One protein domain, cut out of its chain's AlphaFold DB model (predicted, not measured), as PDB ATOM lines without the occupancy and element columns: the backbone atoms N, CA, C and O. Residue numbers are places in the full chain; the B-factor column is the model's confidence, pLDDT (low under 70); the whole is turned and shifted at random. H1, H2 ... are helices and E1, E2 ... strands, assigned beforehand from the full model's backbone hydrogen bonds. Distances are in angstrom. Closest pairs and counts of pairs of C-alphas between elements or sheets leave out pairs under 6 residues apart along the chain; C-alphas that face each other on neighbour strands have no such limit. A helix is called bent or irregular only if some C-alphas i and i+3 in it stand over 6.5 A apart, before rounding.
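What this domain is: This is residues 191 to 279 of the 480 residues of the protein "DOD-type homing endonuclease domain-containing protein" of Pseudoalteromonas sp. NBT06-2 (UniProt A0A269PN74). A strongly twisted sheet of four strands has H2 lying along its strands over one face, while H1 stands up from that same face. H3 packs at one end of E1 and E2, and at the far end of the sheet the long loop between E4 and E5 sticks out with residues 246 to 251. The printed part has 89 residues, with named elements in the order H1 E1 E2 H2 E3 E4 E5 H3, a mixed class of helices and strands. The sheet runs E1 - E2 - E5 - E4, all antiparallel, and with H2 it makes two layers, a sheet with a helix on one face. The whole is compact, with a radius of gyration of the C-alphas of 13.2 A and spans of 35 by 30 by 20 A.

Where its parts are: Find C-alpha 191 at (19.334, 43.326, 249.881); from there H1 runs 16.4 A to residue 202. E1 follows at residues 203 to 205, and E2 at residues 211 to 216, 17.2 A long. H2 begins at C-alpha 217, at (38.051, 31.106, 248.634), and runs 17.1 A to residue 228; it is irregular, with C-alphas 218 and 221 8.1 A apart. Next come E3, residues 231 to 233, E4, residues 240 to 242, and E5, residues 256 to 261, 16.7 A long. H3, residues 264 to 272, runs 12.2 A and ends at C-alpha 272, at (8.590, 30.348, 240.878).

How they stand to each other: Start with the inner strands E2 and E5: N 215 and O 257 are 2.9 A apart, within hydrogen-bond range. On the edges, look for N 204 and O 212, 2.9 A, in the hairpin of E1 and E2, and N 242 and O 256, 2.8 A, in the hairpin of E4 and E5. H2 is on the sheet at a height of 8.4 A, over E2 and E5; its closest C-alphas to E5 are those of Ile 217 and Arg 256, 4.7 A. H1, on the same face, rises 62 degrees out of the local plane; C-alphas 202 and 213 are its closest to E2, 5.9 A. H1 and H2 are close but not clearly touching, C-alphas 195 and 226 being closest at 7.8 A. H3 only grazes the sheet; its closest C-alphas to E2 are those of Ala 267 and Val 211, 6.0 A. E3 pairs with no named strand and meets H2 only through their link. Every O i to N i+4 pair is within hydrogen-bond range in H1 and H3, and 6 of 8 in H2.

The domain as a whole: The farthest C-alphas, those of Ser 233 and Asp 247, are 40.3 A apart. The printed part has no cut, and the link from E4 to E5 is long, 13 residues. Look for pLDDT under 70 at residues 207 to 208, 233 to 235 and 246 to 251.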
ATOM      1  N   GLU A 191      18.498  44.398 249.336       92.06
ATOM      2  CA  GLU A 191      19.334  43.326 249.881       92.06
ATOM      3  C   GLU A 191      18.891  41.948 249.377       92.06
ATOM      4  O   GLU A 191      19.731  41.110 249.059       92.06
ATOM      5  N   ASN A 192      17.580  41.690 249.277       92.31
ATOM      6  CA  ASN A 192      17.074  40.454 248.667       92.31
ATOM      7  C   ASN A 192      17.343  40.414 247.164       92.31
ATOM      8  O   ASN A 192      17.782  39.385 246.666       92.31
ATOM      9  N   SER A 193      17.200  41.538 246.459       94.12
ATOM     10  CA  SER A 193      17.545  41.617 245.033       94.12
ATOM     11  C   SER A 193      19.031  41.306 244.795       94.12
ATOM     12  O   SER A 193      19.385  40.606 243.848       94.12
ATOM     13  N   HIS A 194      19.920  41.784 245.670       94.06
ATOM     14  CA  HIS A 194      21.350  41.461 245.612       94.06
ATOM     15  C   HIS A 194      21.615  39.970 245.885       94.06
ATOM     16  O   HIS A 194      22.287  39.315 245.083       94.06
ATOM     17  N   LEU A 195      21.016  39.418 246.951       93.06
ATOM     18  CA  LEU A 195      21.116  38.001 247.328       93.06
ATOM     19  C   LEU A 195      20.623  37.062 246.222       93.06
ATOM     20  O   LEU A 195      21.311  36.117 245.839       93.06
ATOM     21  N   GLU A 196      19.426  37.313 245.697       93.94
ATOM     22  CA  GLU A 196      18.865  36.526 244.603       93.94
ATOM     23  C   GLU A 196      19.831  36.505 243.421       93.94
ATOM     24  O   GLU A 196      20.003  35.488 242.757       93.94
ATOM     25  N   ARG A 197      20.565  37.589 243.185       89.06
ATOM     26  CA  ARG A 197      21.467  37.646 242.047       89.06
ATOM     27  C   ARG A 197      22.773  36.929 242.183       89.06
ATOM     28  O   ARG A 197      23.184  36.283 241.216       89.06
ATOM     29  N   ILE A 198      23.384  36.982 243.354       93.06
ATOM     30  CA  ILE A 198      24.527  36.117 243.616       93.06
ATOM     31  C   ILE A 198      24.102  34.639 243.557       93.06
ATOM     32  O   ILE A 198      24.870  33.805 243.084       93.06
ATOM     33  N   ILE A 199      22.846  34.311 243.898       93.81
ATOM     34  CA  ILE A 199      22.289  32.966 243.694       93.81
ATOM     35  C   ILE A 199      22.133  32.631 242.199       93.81
ATOM     36  O   ILE A 199      22.478  31.526 241.784       93.81
ATOM     37  N   TRP A 200      21.665  33.560 241.361       92.62
ATOM     38  CA  TRP A 200      21.588  33.332 239.907       92.62
ATOM     39  C   TRP A 200      22.968  33.139 239.272       92.62
ATOM     40  O   TRP A 200      23.092  32.313 238.367       92.62
ATOM     41  N   ALA A 201      23.987  33.862 239.738       91.69
ATOM     42  CA  ALA A 201      25.355  33.753 239.238       91.69
ATOM     43  C   ALA A 201      26.061  32.491 239.771       91.69
ATOM     44  O   ALA A 201      26.258  31.515 239.049       91.69
ATOM     45  N   ASP A 202      26.312  32.431 241.076       90.88
ATOM     46  CA  ASP A 202      27.158  31.409 241.709       90.88
ATOM     47  C   ASP A 202      26.398  30.396 242.574       90.88
ATOM     48  O   ASP A 202      26.982  29.445 243.109       90.88
ATOM     49  N   GLY A 203      25.086  30.578 242.719       91.38
ATOM     50  CA  GLY A 203      24.231  29.686 243.483       91.38
ATOM     51  C   GLY A 203      23.512  28.623 242.657       91.38
ATOM     52  O   GLY A 203      23.518  28.595 241.423       91.38
ATOM     53  N   THR A 204      22.869  27.712 243.380       90.31
ATOM     54  CA  THR A 204      22.007  26.675 242.822       90.31
ATOM     55  C   THR A 204      20.890  26.320 243.793       90.31
ATOM     56  O   THR A 204      21.106  26.258 245.004       90.31
ATOM     57  N   VAL A 205      19.707  26.022 243.255       86.56
ATOM     58  CA  VAL A 205      18.646  25.349 244.008       86.56
ATOM     59  C   VAL A 205      18.832  23.845 243.836       86.56
ATOM     60  O   VAL A 205      18.745  23.331 242.719       86.56
ATOM     61  N   GLN A 206      19.122  23.145 244.930       77.75
ATOM     62  CA  GLN A 206      19.346  21.701 244.941       77.75
ATOM     63  C   GLN A 206      18.029  20.913 244.962       77.75
ATOM     64  O   GLN A 206      16.962  21.440 245.278       77.75
ATOM     65  N   ALA A 207      18.109  19.611 244.666       67.75
ATOM     66  CA  ALA A 207      16.955  18.706 244.662       67.75
ATOM     67  C   ALA A 207      16.224  18.612 246.016       67.75
ATOM     68  O   ALA A 207      15.027  18.350 246.037       67.75
ATOM     69  N   GLY A 208      16.919  18.872 247.128       63.22
ATOM     70  CA  GLY A 208      16.330  18.945 248.471       63.22
ATOM     71  C   GLY A 208      15.552  20.234 248.770       63.22
ATOM     72  O   GLY A 208      15.163  20.441 249.912       63.22
ATOM     73  N   ASN A 209      15.333  21.111 247.780       72.62
ATOM     74  CA  ASN A 209      14.795  22.465 247.978       72.62
ATOM     75  C   ASN A 209      15.645  23.292 248.956       72.62
ATOM     76  O   ASN A 209      15.131  23.999 249.820       72.62
ATOM     77  N   GLU A 210      16.960  23.206 248.794       77.69
ATOM     78  CA  GLU A 210      17.935  24.025 249.506       77.69
ATOM     79  C   GLU A 210      18.641  24.936 248.510       77.69
ATOM     80  O   GLU A 210      18.868  24.550 247.359       77.69
ATOM     81  N   VAL A 211      19.009  26.138 248.947       84.25
ATOM     82  CA  VAL A 211      19.808  27.053 248.129       84.25
ATOM     83  C   VAL A 211      21.248  26.976 248.594       84.25
ATOM     84  O   VAL A 211      21.533  27.186 249.770       84.25
ATOM     85  N   VAL A 212      22.163  26.688 247.678       87.62
ATOM     86  CA  VAL A 212      23.599  26.652 247.964       87.62
ATOM     87  C   VAL A 212      24.282  27.736 247.165       87.62
ATOM     88  O   VAL A 212      24.105  27.799 245.951       87.62
ATOM     89  N   ILE A 213      25.081  28.555 247.843       92.94
ATOM     90  CA  ILE A 213      25.956  29.551 247.225       92.94
ATOM     91  C   ILE A 213      27.384  29.116 247.504       92.94
ATOM     92  O   ILE A 213      27.725  28.803 248.646       92.94
ATOM     93  N   ALA A 214      28.220  29.084 246.471       91.19
ATOM     94  CA  ALA A 214      29.637  28.824 246.643       91.19
ATOM     95  C   ALA A 214      30.450  29.722 245.717       91.19
ATOM     96  O   ALA A 214      30.134  29.842 244.543       91.19
ATOM     97  N   ILE A 215      31.542  30.296 246.205       92.31
ATOM     98  CA  ILE A 215      32.431  31.164 245.421       92.31
ATOM     99  C   ILE A 215      33.894  30.793 245.676       92.31
ATOM    100  O   ILE A 215      34.176  29.863 246.436       92.31
ATOM    101  N   CYS A 216      34.828  31.459 244.997       90.56
ATOM    102  CA  CYS A 216      36.259  31.269 245.229       90.56
ATOM    103  C   CYS A 216      36.620  31.584 246.689       90.56
ATOM    104  O   CYS A 216      36.077  32.523 247.267       90.56
ATOM    105  N   ILE A 217      37.562  30.839 247.272       92.25
ATOM    106  CA  ILE A 217      38.051  31.106 248.634       92.25
ATOM    107  C   ILE A 217      38.637  32.516 248.806       92.25
ATOM    108  O   ILE A 217      38.551  33.075 249.893       92.25
ATOM    109  N   ASP A 218      39.156  33.120 247.732       92.31
ATOM    110  CA  ASP A 218      39.675  34.496 247.755       92.31
ATOM    111  C   ASP A 218      38.599  35.526 248.157       92.31
ATOM    112  O   ASP A 218      38.923  36.581 248.690       92.31
ATOM    113  N   ASP A 219      37.320  35.221 247.912       93.00
ATOM    114  CA  ASP A 219      36.183  36.107 248.176       93.00
ATOM    115  C   ASP A 219      35.418  35.672 249.456       93.00
ATOM    116  O   ASP A 219      34.240  35.972 249.644       93.00
ATOM    117  N   GLN A 220      36.076  34.943 250.371       94.19
ATOM    118  CA  GLN A 220      35.455  34.386 251.582       94.19
ATOM    119  C   GLN A 220      34.826  35.433 252.509       94.19
ATOM    120  O   GLN A 220      33.781  35.160 253.102       94.19
ATOM    121  N   GLU A 221      35.462  36.592 252.671       94.44
ATOM    122  CA  GLU A 221      34.960  37.675 253.523       94.44
ATOM    123  C   GLU A 221      33.615  38.198 253.011       94.44
ATOM    124  O   GLU A 221      32.643  38.211 253.760       94.44
ATOM    125  N   TYR A 222      33.509  38.441 251.701       95.25
ATOM    126  CA  TYR A 222      32.250  38.802 251.049       95.25
ATOM    127  C   TYR A 222      31.138  37.783 251.333       95.25
ATOM    128  O   TYR A 222      30.011  38.152 251.663       95.25
ATOM    129  N   LEU A 223      31.448  36.482 251.249       93.81
ATOM    130  CA  LEU A 223      30.456  35.445 251.524       93.81
ATOM    131  C   LEU A 223      30.068  35.373 253.013       93.81
ATOM    132  O   LEU A 223      28.927  35.032 253.330       93.81
ATOM    133  N   ARG A 224      30.997  35.682 253.928       92.25
ATOM    134  CA  ARG A 224      30.715  35.787 255.367       92.25
ATOM    135  C   ARG A 224      29.791  36.960 255.656       92.25
ATOM    136  O   ARG A 224      28.779  36.745 256.314       92.25
ATOM    137  N   ASP A 225      30.084  38.137 255.120       93.75
ATOM    138  CA  ASP A 225      29.236  39.320 255.286       93.75
ATOM    139  C   ASP A 225      27.837  39.070 254.727       93.75
ATOM    140  O   ASP A 225      26.832  39.336 255.393       93.75
ATOM    141  N   LEU A 226      27.761  38.470 253.530       92.88
ATOM    142  CA  LEU A 226      26.490  38.098 252.920       92.88
ATOM    143  C   LEU A 226      25.718  37.145 253.829       92.88
ATOM    144  O   LEU A 226      24.538  37.374 254.073       92.88
ATOM    145  N   SER A 227      26.379  36.115 254.360       89.88
ATOM    146  CA  SER A 227      25.780  35.164 255.296       89.88
ATOM    147  C   SER A 227      25.228  35.853 256.549       89.88
ATOM    148  O   SER A 227      24.069  35.628 256.904       89.88
ATOM    149  N   PHE A 228      26.008  36.724 257.195       88.56
ATOM    150  CA  PHE A 228      25.554  37.464 258.374       88.56
ATOM    151  C   PHE A 228      24.341  38.345 258.068       88.56
ATOM    152  O   PHE A 228      23.409  38.383 258.867       88.56
ATOM    153  N   SER A 229      24.289  38.962 256.885       89.56
ATOM    154  CA  SER A 229      23.162  39.813 256.473       89.56
ATOM    155  C   SER A 229      21.839  39.069 256.264       89.56
ATOM    156  O   SER A 229      20.789  39.691 256.099       89.56
ATOM    157  N   LEU A 230      21.864  37.732 256.222       84.50
ATOM    158  CA  LEU A 230      20.655  36.923 256.106       84.50
ATOM    159  C   LEU A 230      19.888  36.817 257.423       84.50
ATOM    160  O   LEU A 230      18.681  36.579 257.383       84.50
ATOM    161  N   ALA A 231      20.562  36.958 258.565       78.31
ATOM    162  CA  ALA A 231      19.959  36.799 259.882       78.31
ATOM    163  C   ALA A 231      19.417  38.137 260.421       78.31
ATOM    164  O   ALA A 231      20.069  39.168 260.307       78.31
ATOM    165  N   VAL A 232      18.234  38.111 261.043       71.94
ATOM    166  CA  VAL A 232      17.650  39.234 261.805       71.94
ATOM    167  C   VAL A 232      18.463  39.500 263.073       71.94
ATOM    168  O   VAL A 232      18.643  40.646 263.475       71.94
ATOM    169  N   SER A 233      18.961  38.436 263.705       65.12
ATOM    170  CA  SER A 233      19.830  38.492 264.877       65.12
ATOM    171  C   SER A 233      20.690  37.226 264.974       65.12
ATOM    172  O   SER A 233      20.291  36.146 264.532       65.12
ATOM    173  N   GLY A 234      21.888  37.354 265.555       63.16
ATOM    174  CA  GLY A 234      22.809  36.235 265.768       63.16
ATOM    175  C   GLY A 234      23.722  35.918 264.577       63.16
ATOM    176  O   GLY A 234      23.983  36.756 263.719       63.16
ATOM    177  N   GLN A 235      24.276  34.702 264.562       69.19
ATOM    178  CA  GLN A 235      25.195  34.262 263.510       69.19
ATOM    179  C   GLN A 235      24.427  33.819 262.258       69.19
ATOM    180  O   GLN A 235      23.469  33.050 262.348       69.19
ATOM    181  N   GLY A 236      24.878  34.279 261.088       73.44
ATOM    182  CA  GLY A 236      24.377  33.819 259.795       73.44
ATOM    183  C   GLY A 236      24.754  32.362 259.489       73.44
ATOM    184  O   GLY A 236      25.464  31.713 260.267       73.44
ATOM    185  N   PRO A 237      24.298  31.810 258.349       79.75
ATOM    186  CA  PRO A 237      24.640  30.454 257.930       79.75
ATOM    187  C   PRO A 237      26.146  30.195 257.937       79.75
ATOM    188  O   PRO A 237      26.943  30.972 257.409       79.75
ATOM    189  N   LYS A 238      26.560  29.064 258.511       82.12
ATOM    190  CA  LYS A 238      27.983  28.732 258.606       82.12
ATOM    191  C   LYS A 238      28.616  28.672 257.212       82.12
ATOM    192  O   LYS A 238      28.273  27.812 256.402       82.12
ATOM    193  N   VAL A 239      29.598  29.541 256.978       85.06
ATOM    194  CA  VAL A 239      30.451  29.488 255.790       85.06
ATOM    195  C   VAL A 239      31.490  28.388 255.974       85.06
ATOM    196  O   VAL A 239      32.236  28.372 256.955       85.06
ATOM    197  N   SER A 240      31.523  27.452 255.033       83.75
ATOM    198  CA  SER A 240      32.385  26.271 255.058       83.75
ATOM    199  C   SER A 240      33.325  26.245 253.857       83.75
ATOM    200  O   SER A 240      32.971  26.709 252.774       83.75
ATOM    201  N   ILE A 241      34.528  25.703 254.055       88.56
ATOM    202  CA  ILE A 241      35.492  25.478 252.975       88.56
ATOM    203  C   ILE A 241      35.111  24.185 252.249       88.56
ATOM    204  O   ILE A 241      34.956  23.129 252.862       88.56
ATOM    205  N   ILE A 242      34.994  24.277 250.931       86.69
ATOM    206  CA  ILE A 242      34.723  23.181 250.010       86.69
ATOM    207  C   ILE A 242      36.026  22.902 249.267       86.69
ATOM    208  O   ILE A 242      36.376  23.614 248.321       86.69
ATOM    209  N   LYS A 243      36.738  21.858 249.702       83.94
ATOM    210  CA  LYS A 243      38.009  21.463 249.088       83.94
ATOM    211  C   LYS A 243      37.810  21.014 247.645       83.94
ATOM    212  O   LYS A 243      36.939  20.182 247.361       83.94
ATOM    213  N   THR A 244      38.621  21.546 246.740       79.12
ATOM    214  CA  THR A 244      38.621  21.118 245.342       79.12
ATOM    215  C   THR A 244      39.280  19.744 245.236       79.12
ATOM    216  O   THR A 244      40.336  19.491 245.808       79.12
ATOM    217  N   LYS A 245      38.623  18.814 244.537       76.81
ATOM    218  CA  LYS A 245      39.196  17.493 244.253       76.81
ATOM    219  C   LYS A 245      40.103  17.606 243.029       76.81
ATOM    220  O   LYS A 245      39.660  18.149 242.009       76.81
ATOM    221  N   SER A 246      41.311  17.051 243.124       55.88
ATOM    222  CA  SER A 246      42.104  16.671 241.953       55.88
ATOM    223  C   SER A 246      41.203  15.824 241.044       55.88
ATOM    224  O   SER A 246      40.497  14.944 241.529       55.88
ATOM    225  N   ASP A 247      41.117  16.175 239.762       61.97
ATOM    226  CA  ASP A 247      40.251  15.548 238.741       61.97
ATOM    227  C   ASP A 247      38.764  15.953 238.723       61.97
ATOM    228  O   ASP A 247      37.946  15.328 238.050       61.97
ATOM    229  N   SER A 248      38.376  17.053 239.377       57.28
ATOM    230  CA  SER A 248      36.980  17.534 239.332       57.28
ATOM    231  C   SER A 248      36.518  18.110 237.976       57.28
ATOM    232  O   SER A 248      35.376  18.562 237.870       57.28
ATOM    233  N   GLY A 249      37.379  18.133 236.949       59.03
ATOM    234  CA  GLY A 249      37.088  18.735 235.639       59.03
ATOM    235  C   GLY A 249      36.888  20.257 235.680       59.03
ATOM    236  O   GLY A 249      36.397  20.845 234.718       59.03
ATOM    237  N   ARG A 250      37.229  20.902 236.803       60.62
ATOM    238  CA  ARG A 250      37.100  22.348 237.001       60.62
ATOM    239  C   ARG A 250      38.265  23.105 236.371       60.62
ATOM    240  O   ARG A 250      39.375  22.603 236.283       60.62
ATOM    241  N   HIS A 251      37.998  24.351 235.980       63.12
ATOM    242  CA  HIS A 251      39.004  25.263 235.425       63.12
ATOM    243  C   HIS A 251      39.908  25.928 236.476       63.12
ATOM    244  O   HIS A 251      40.866  26.593 236.097       63.12
ATOM    245  N   SER A 252      39.598  25.795 237.769       71.88
ATOM    246  CA  SER A 252      40.376  26.377 238.865       71.88
ATOM    247  C   SER A 252      40.680  25.312 239.909       71.88
ATOM    248  O   SER A 252      39.762  24.621 240.358       71.88
ATOM    249  N   ASP A 253      41.945  25.248 240.320       78.75
ATOM    250  CA  ASP A 253      42.438  24.373 241.390       78.75
ATOM    251  C   ASP A 253      42.211  24.966 242.787       78.75
ATOM    252  O   ASP A 253      42.480  24.322 243.798       78.75
ATOM    253  N   LYS A 254      41.709  26.203 242.863       86.75
ATOM    254  CA  LYS A 254      41.440  26.861 244.141       86.75
ATOM    255  C   LYS A 254      40.268  26.208 244.863       86.75
ATOM    256  O   LYS A 254      39.268  25.824 244.247       86.75
ATOM    257  N   ASP A 255      40.372  26.158 246.184       89.19
ATOM    258  CA  ASP A 255      39.255  25.815 247.056       89.19
ATOM    259  C   ASP A 255      38.121  26.838 246.920       89.19
ATOM    260  O   ASP A 255      38.299  27.984 246.490       89.19
ATOM    261  N   ARG A 256      36.919  26.405 247.295       91.06
ATOM    262  CA  ARG A 256      35.740  27.268 247.355       91.06
ATOM    263  C   ARG A 256      35.307  27.455 248.792       91.06
ATOM    264  O   ARG A 256      35.605  26.640 249.659       91.06
ATOM    265  N   VAL A 257      34.533  28.500 249.025       90.88
ATOM    266  CA  VAL A 257      33.760  28.659 250.253       90.88
ATOM    267  C   VAL A 257      32.285  28.711 249.909       90.88
ATOM    268  O   VAL A 257      31.915  29.209 248.849       90.88
ATOM    269  N   GLY A 258      31.444  28.153 250.773       89.81
ATOM    270  CA  GLY A 258      30.009  28.091 250.538       89.81
ATOM    271  C   GLY A 258      29.195  28.015 251.819       89.81
ATOM    272  O   GLY A 258      29.681  27.543 252.852       89.81
ATOM    273  N   PHE A 259      27.944  28.454 251.734       84.94
ATOM    274  CA  PHE A 259      26.926  28.204 252.752       84.94
ATOM    275  C   PHE A 259      25.616  27.754 252.101       84.94
ATOM    276  O   PHE A 259      25.389  27.946 250.903       84.94
ATOM    277  N   THR A 260      24.754  27.163 252.923       83.00
ATOM    278  CA  THR A 260      23.441  26.659 252.517       83.00
ATOM    279  C   THR A 260      22.338  27.434 253.225       83.00
ATOM    280  O   THR A 260      22.368  27.588 254.446       83.00
ATOM    281  N   ILE A 261      21.335  27.873 252.467       81.69
ATOM    282  CA  ILE A 261      20.051  28.351 252.979       81.69
ATOM    283  C   ILE A 261      19.077  27.171 252.927       81.69
ATOM    284  O   ILE A 261      18.470  26.875 251.893       81.69
ATOM    285  N   ALA A 262      18.936  26.479 254.056       76.19
ATOM    286  CA  ALA A 262      18.035  25.337 254.210       76.19
ATOM    287  C   ALA A 262      16.592  25.805 254.491       76.19
ATOM    288  O   ALA A 262      16.046  25.598 255.575       76.19
ATOM    289  N   ARG A 263      15.985  26.513 253.528       70.69
ATOM    290  CA  ARG A 263      14.602  27.014 253.597       70.69
ATOM    291  C   ARG A 263      13.848  26.633 252.325       70.69
ATOM    292  O   ARG A 263      13.960  27.316 251.306       70.69
ATOM    293  N   SER A 264      13.039  25.575 252.395       74.00
ATOM    294  CA  SER A 264      12.294  25.080 251.229       74.00
ATOM    295  C   SER A 264      11.312  26.102 250.662       74.00
ATOM    296  O   SER A 264      11.161  26.177 249.447       74.00
ATOM    297  N   SER A 265      10.704  26.938 251.511       78.56
ATOM    298  CA  SER A 265       9.841  28.040 251.066       78.56
ATOM    299  C   SER A 265      10.587  29.025 250.166       78.56
ATOM    300  O   SER A 265      10.093  29.380 249.098       78.56
ATOM    301  N   TYR A 266      11.814  29.398 250.537       84.94
ATOM    302  CA  TYR A 266      12.643  30.288 249.729       84.94
ATOM    303  C   TYR A 266      13.125  29.614 248.439       84.94
ATOM    304  O   TYR A 266      13.039  30.205 247.369       84.94
ATOM    305  N   ALA A 267      13.552  28.351 248.498       81.81
ATOM    306  CA  ALA A 267      13.923  27.603 247.295       81.81
ATOM    307  C   ALA A 267      12.757  27.483 246.293       81.81
ATOM    308  O   ALA A 267      12.957  27.642 245.089       81.81
ATOM    309  N   ASN A 268      11.537  27.240 246.781       83.69
ATOM    310  CA  ASN A 268      10.331  27.198 245.953       83.69
ATOM    311  C   ASN A 268       9.984  28.573 245.371       83.69
ATOM    312  O   ASN A 268       9.596  28.653 244.206       83.69
ATOM    313  N   TYR A 269      10.181  29.646 246.138       89.56
ATOM    314  CA  TYR A 269      10.053  31.015 245.646       89.56
ATOM    315  C   TYR A 269      11.046  31.309 244.506       89.56
ATOM    316  O   TYR A 269      10.642  31.765 243.444       89.56
ATOM    317  N   LEU A 270      12.327  30.944 244.627       91.88
ATOM    318  CA  LEU A 270      13.283  31.144 243.526       91.88
ATOM    319  C   LEU A 270      12.911  30.346 242.267       91.88
ATOM    320  O   LEU A 270      13.061  30.839 241.147       91.88
ATOM    321  N   LYS A 271      12.384  29.126 242.436       89.25
ATOM    322  CA  LYS A 271      11.849  28.330 241.322       89.25
ATOM    323  C   LYS A 271      10.655  29.019 240.657       89.25
ATOM    324  O   LYS A 271      10.588  29.025 239.429       89.25
ATOM    325  N   SER A 272       9.741  29.618 241.429       89.69
ATOM    326  CA  SER A 272       8.590  30.348 240.878       89.69
ATOM    327  C   SER A 272       8.996  31.633 240.148       89.69
ATOM    328  O   SER A 272       8.340  32.015 239.183       89.69
ATOM    329  N   LEU A 273      10.128  32.235 240.523       90.38
ATOM    330  CA  LEU A 273      10.765  33.332 239.787       90.38
ATOM    331  C   LEU A 273      11.493  32.892 238.501       90.38
ATOM    332  O   LEU A 273      12.022  33.736 237.777       90.38
ATOM    333  N   GLY A 274      11.536  31.590 238.204       88.81
ATOM    334  CA  GLY A 274      12.116  31.044 236.978       88.81
ATOM    335  C   GLY A 274      13.515  30.444 237.124       88.81
ATOM    336  O   GLY A 274      14.112  30.094 236.107       88.81
ATOM    337  N   MET A 275      14.050  30.282 238.342       89.62
ATOM    338  CA  MET A 275      15.335  29.602 238.548       89.62
ATOM    339  C   MET A 275      15.189  28.076 238.394       89.62
ATOM    340  O   MET A 275      14.514  27.436 239.208       89.62
ATOM    341  N   PRO A 276      15.830  27.441 237.397       86.50
ATOM    342  CA  PRO A 276      15.795  25.990 237.263       86.50
ATOM    343  C   PRO A 276      16.598  25.302 238.371       86.50
ATOM    344  O   PRO A 276      17.678  25.748 238.770       86.50
ATOM    345  N   GLN A 277      16.097  24.152 238.821       84.75
ATOM    346  CA  GLN A 277      16.830  23.274 239.728       84.75
ATOM    347  C   GLN A 277      18.161  22.846 239.097       84.75
ATOM    348  O   GLN A 277      18.203  22.518 237.911       84.75
ATOM    349  N   ASN A 278      19.246  22.880 239.879       79.25
ATOM    350  CA  ASN A 278      20.611  22.541 239.452       79.25
ATOM    351  C   ASN A 278      21.097  23.245 238.171       79.25
ATOM    352  O   ASN A 278      22.051  22.780 237.549       79.25
ATOM    353  N   LYS A 279      20.439  24.331 237.742       78.38
ATOM    354  CA  LYS A 279      20.657  24.935 236.420       78.38
ATOM    355  C   LYS A 279      20.574  23.916 235.264       78.38
ATOM    356  O   LYS A 279      21.260  24.055 234.261       78.38
TER     357      LYS A 279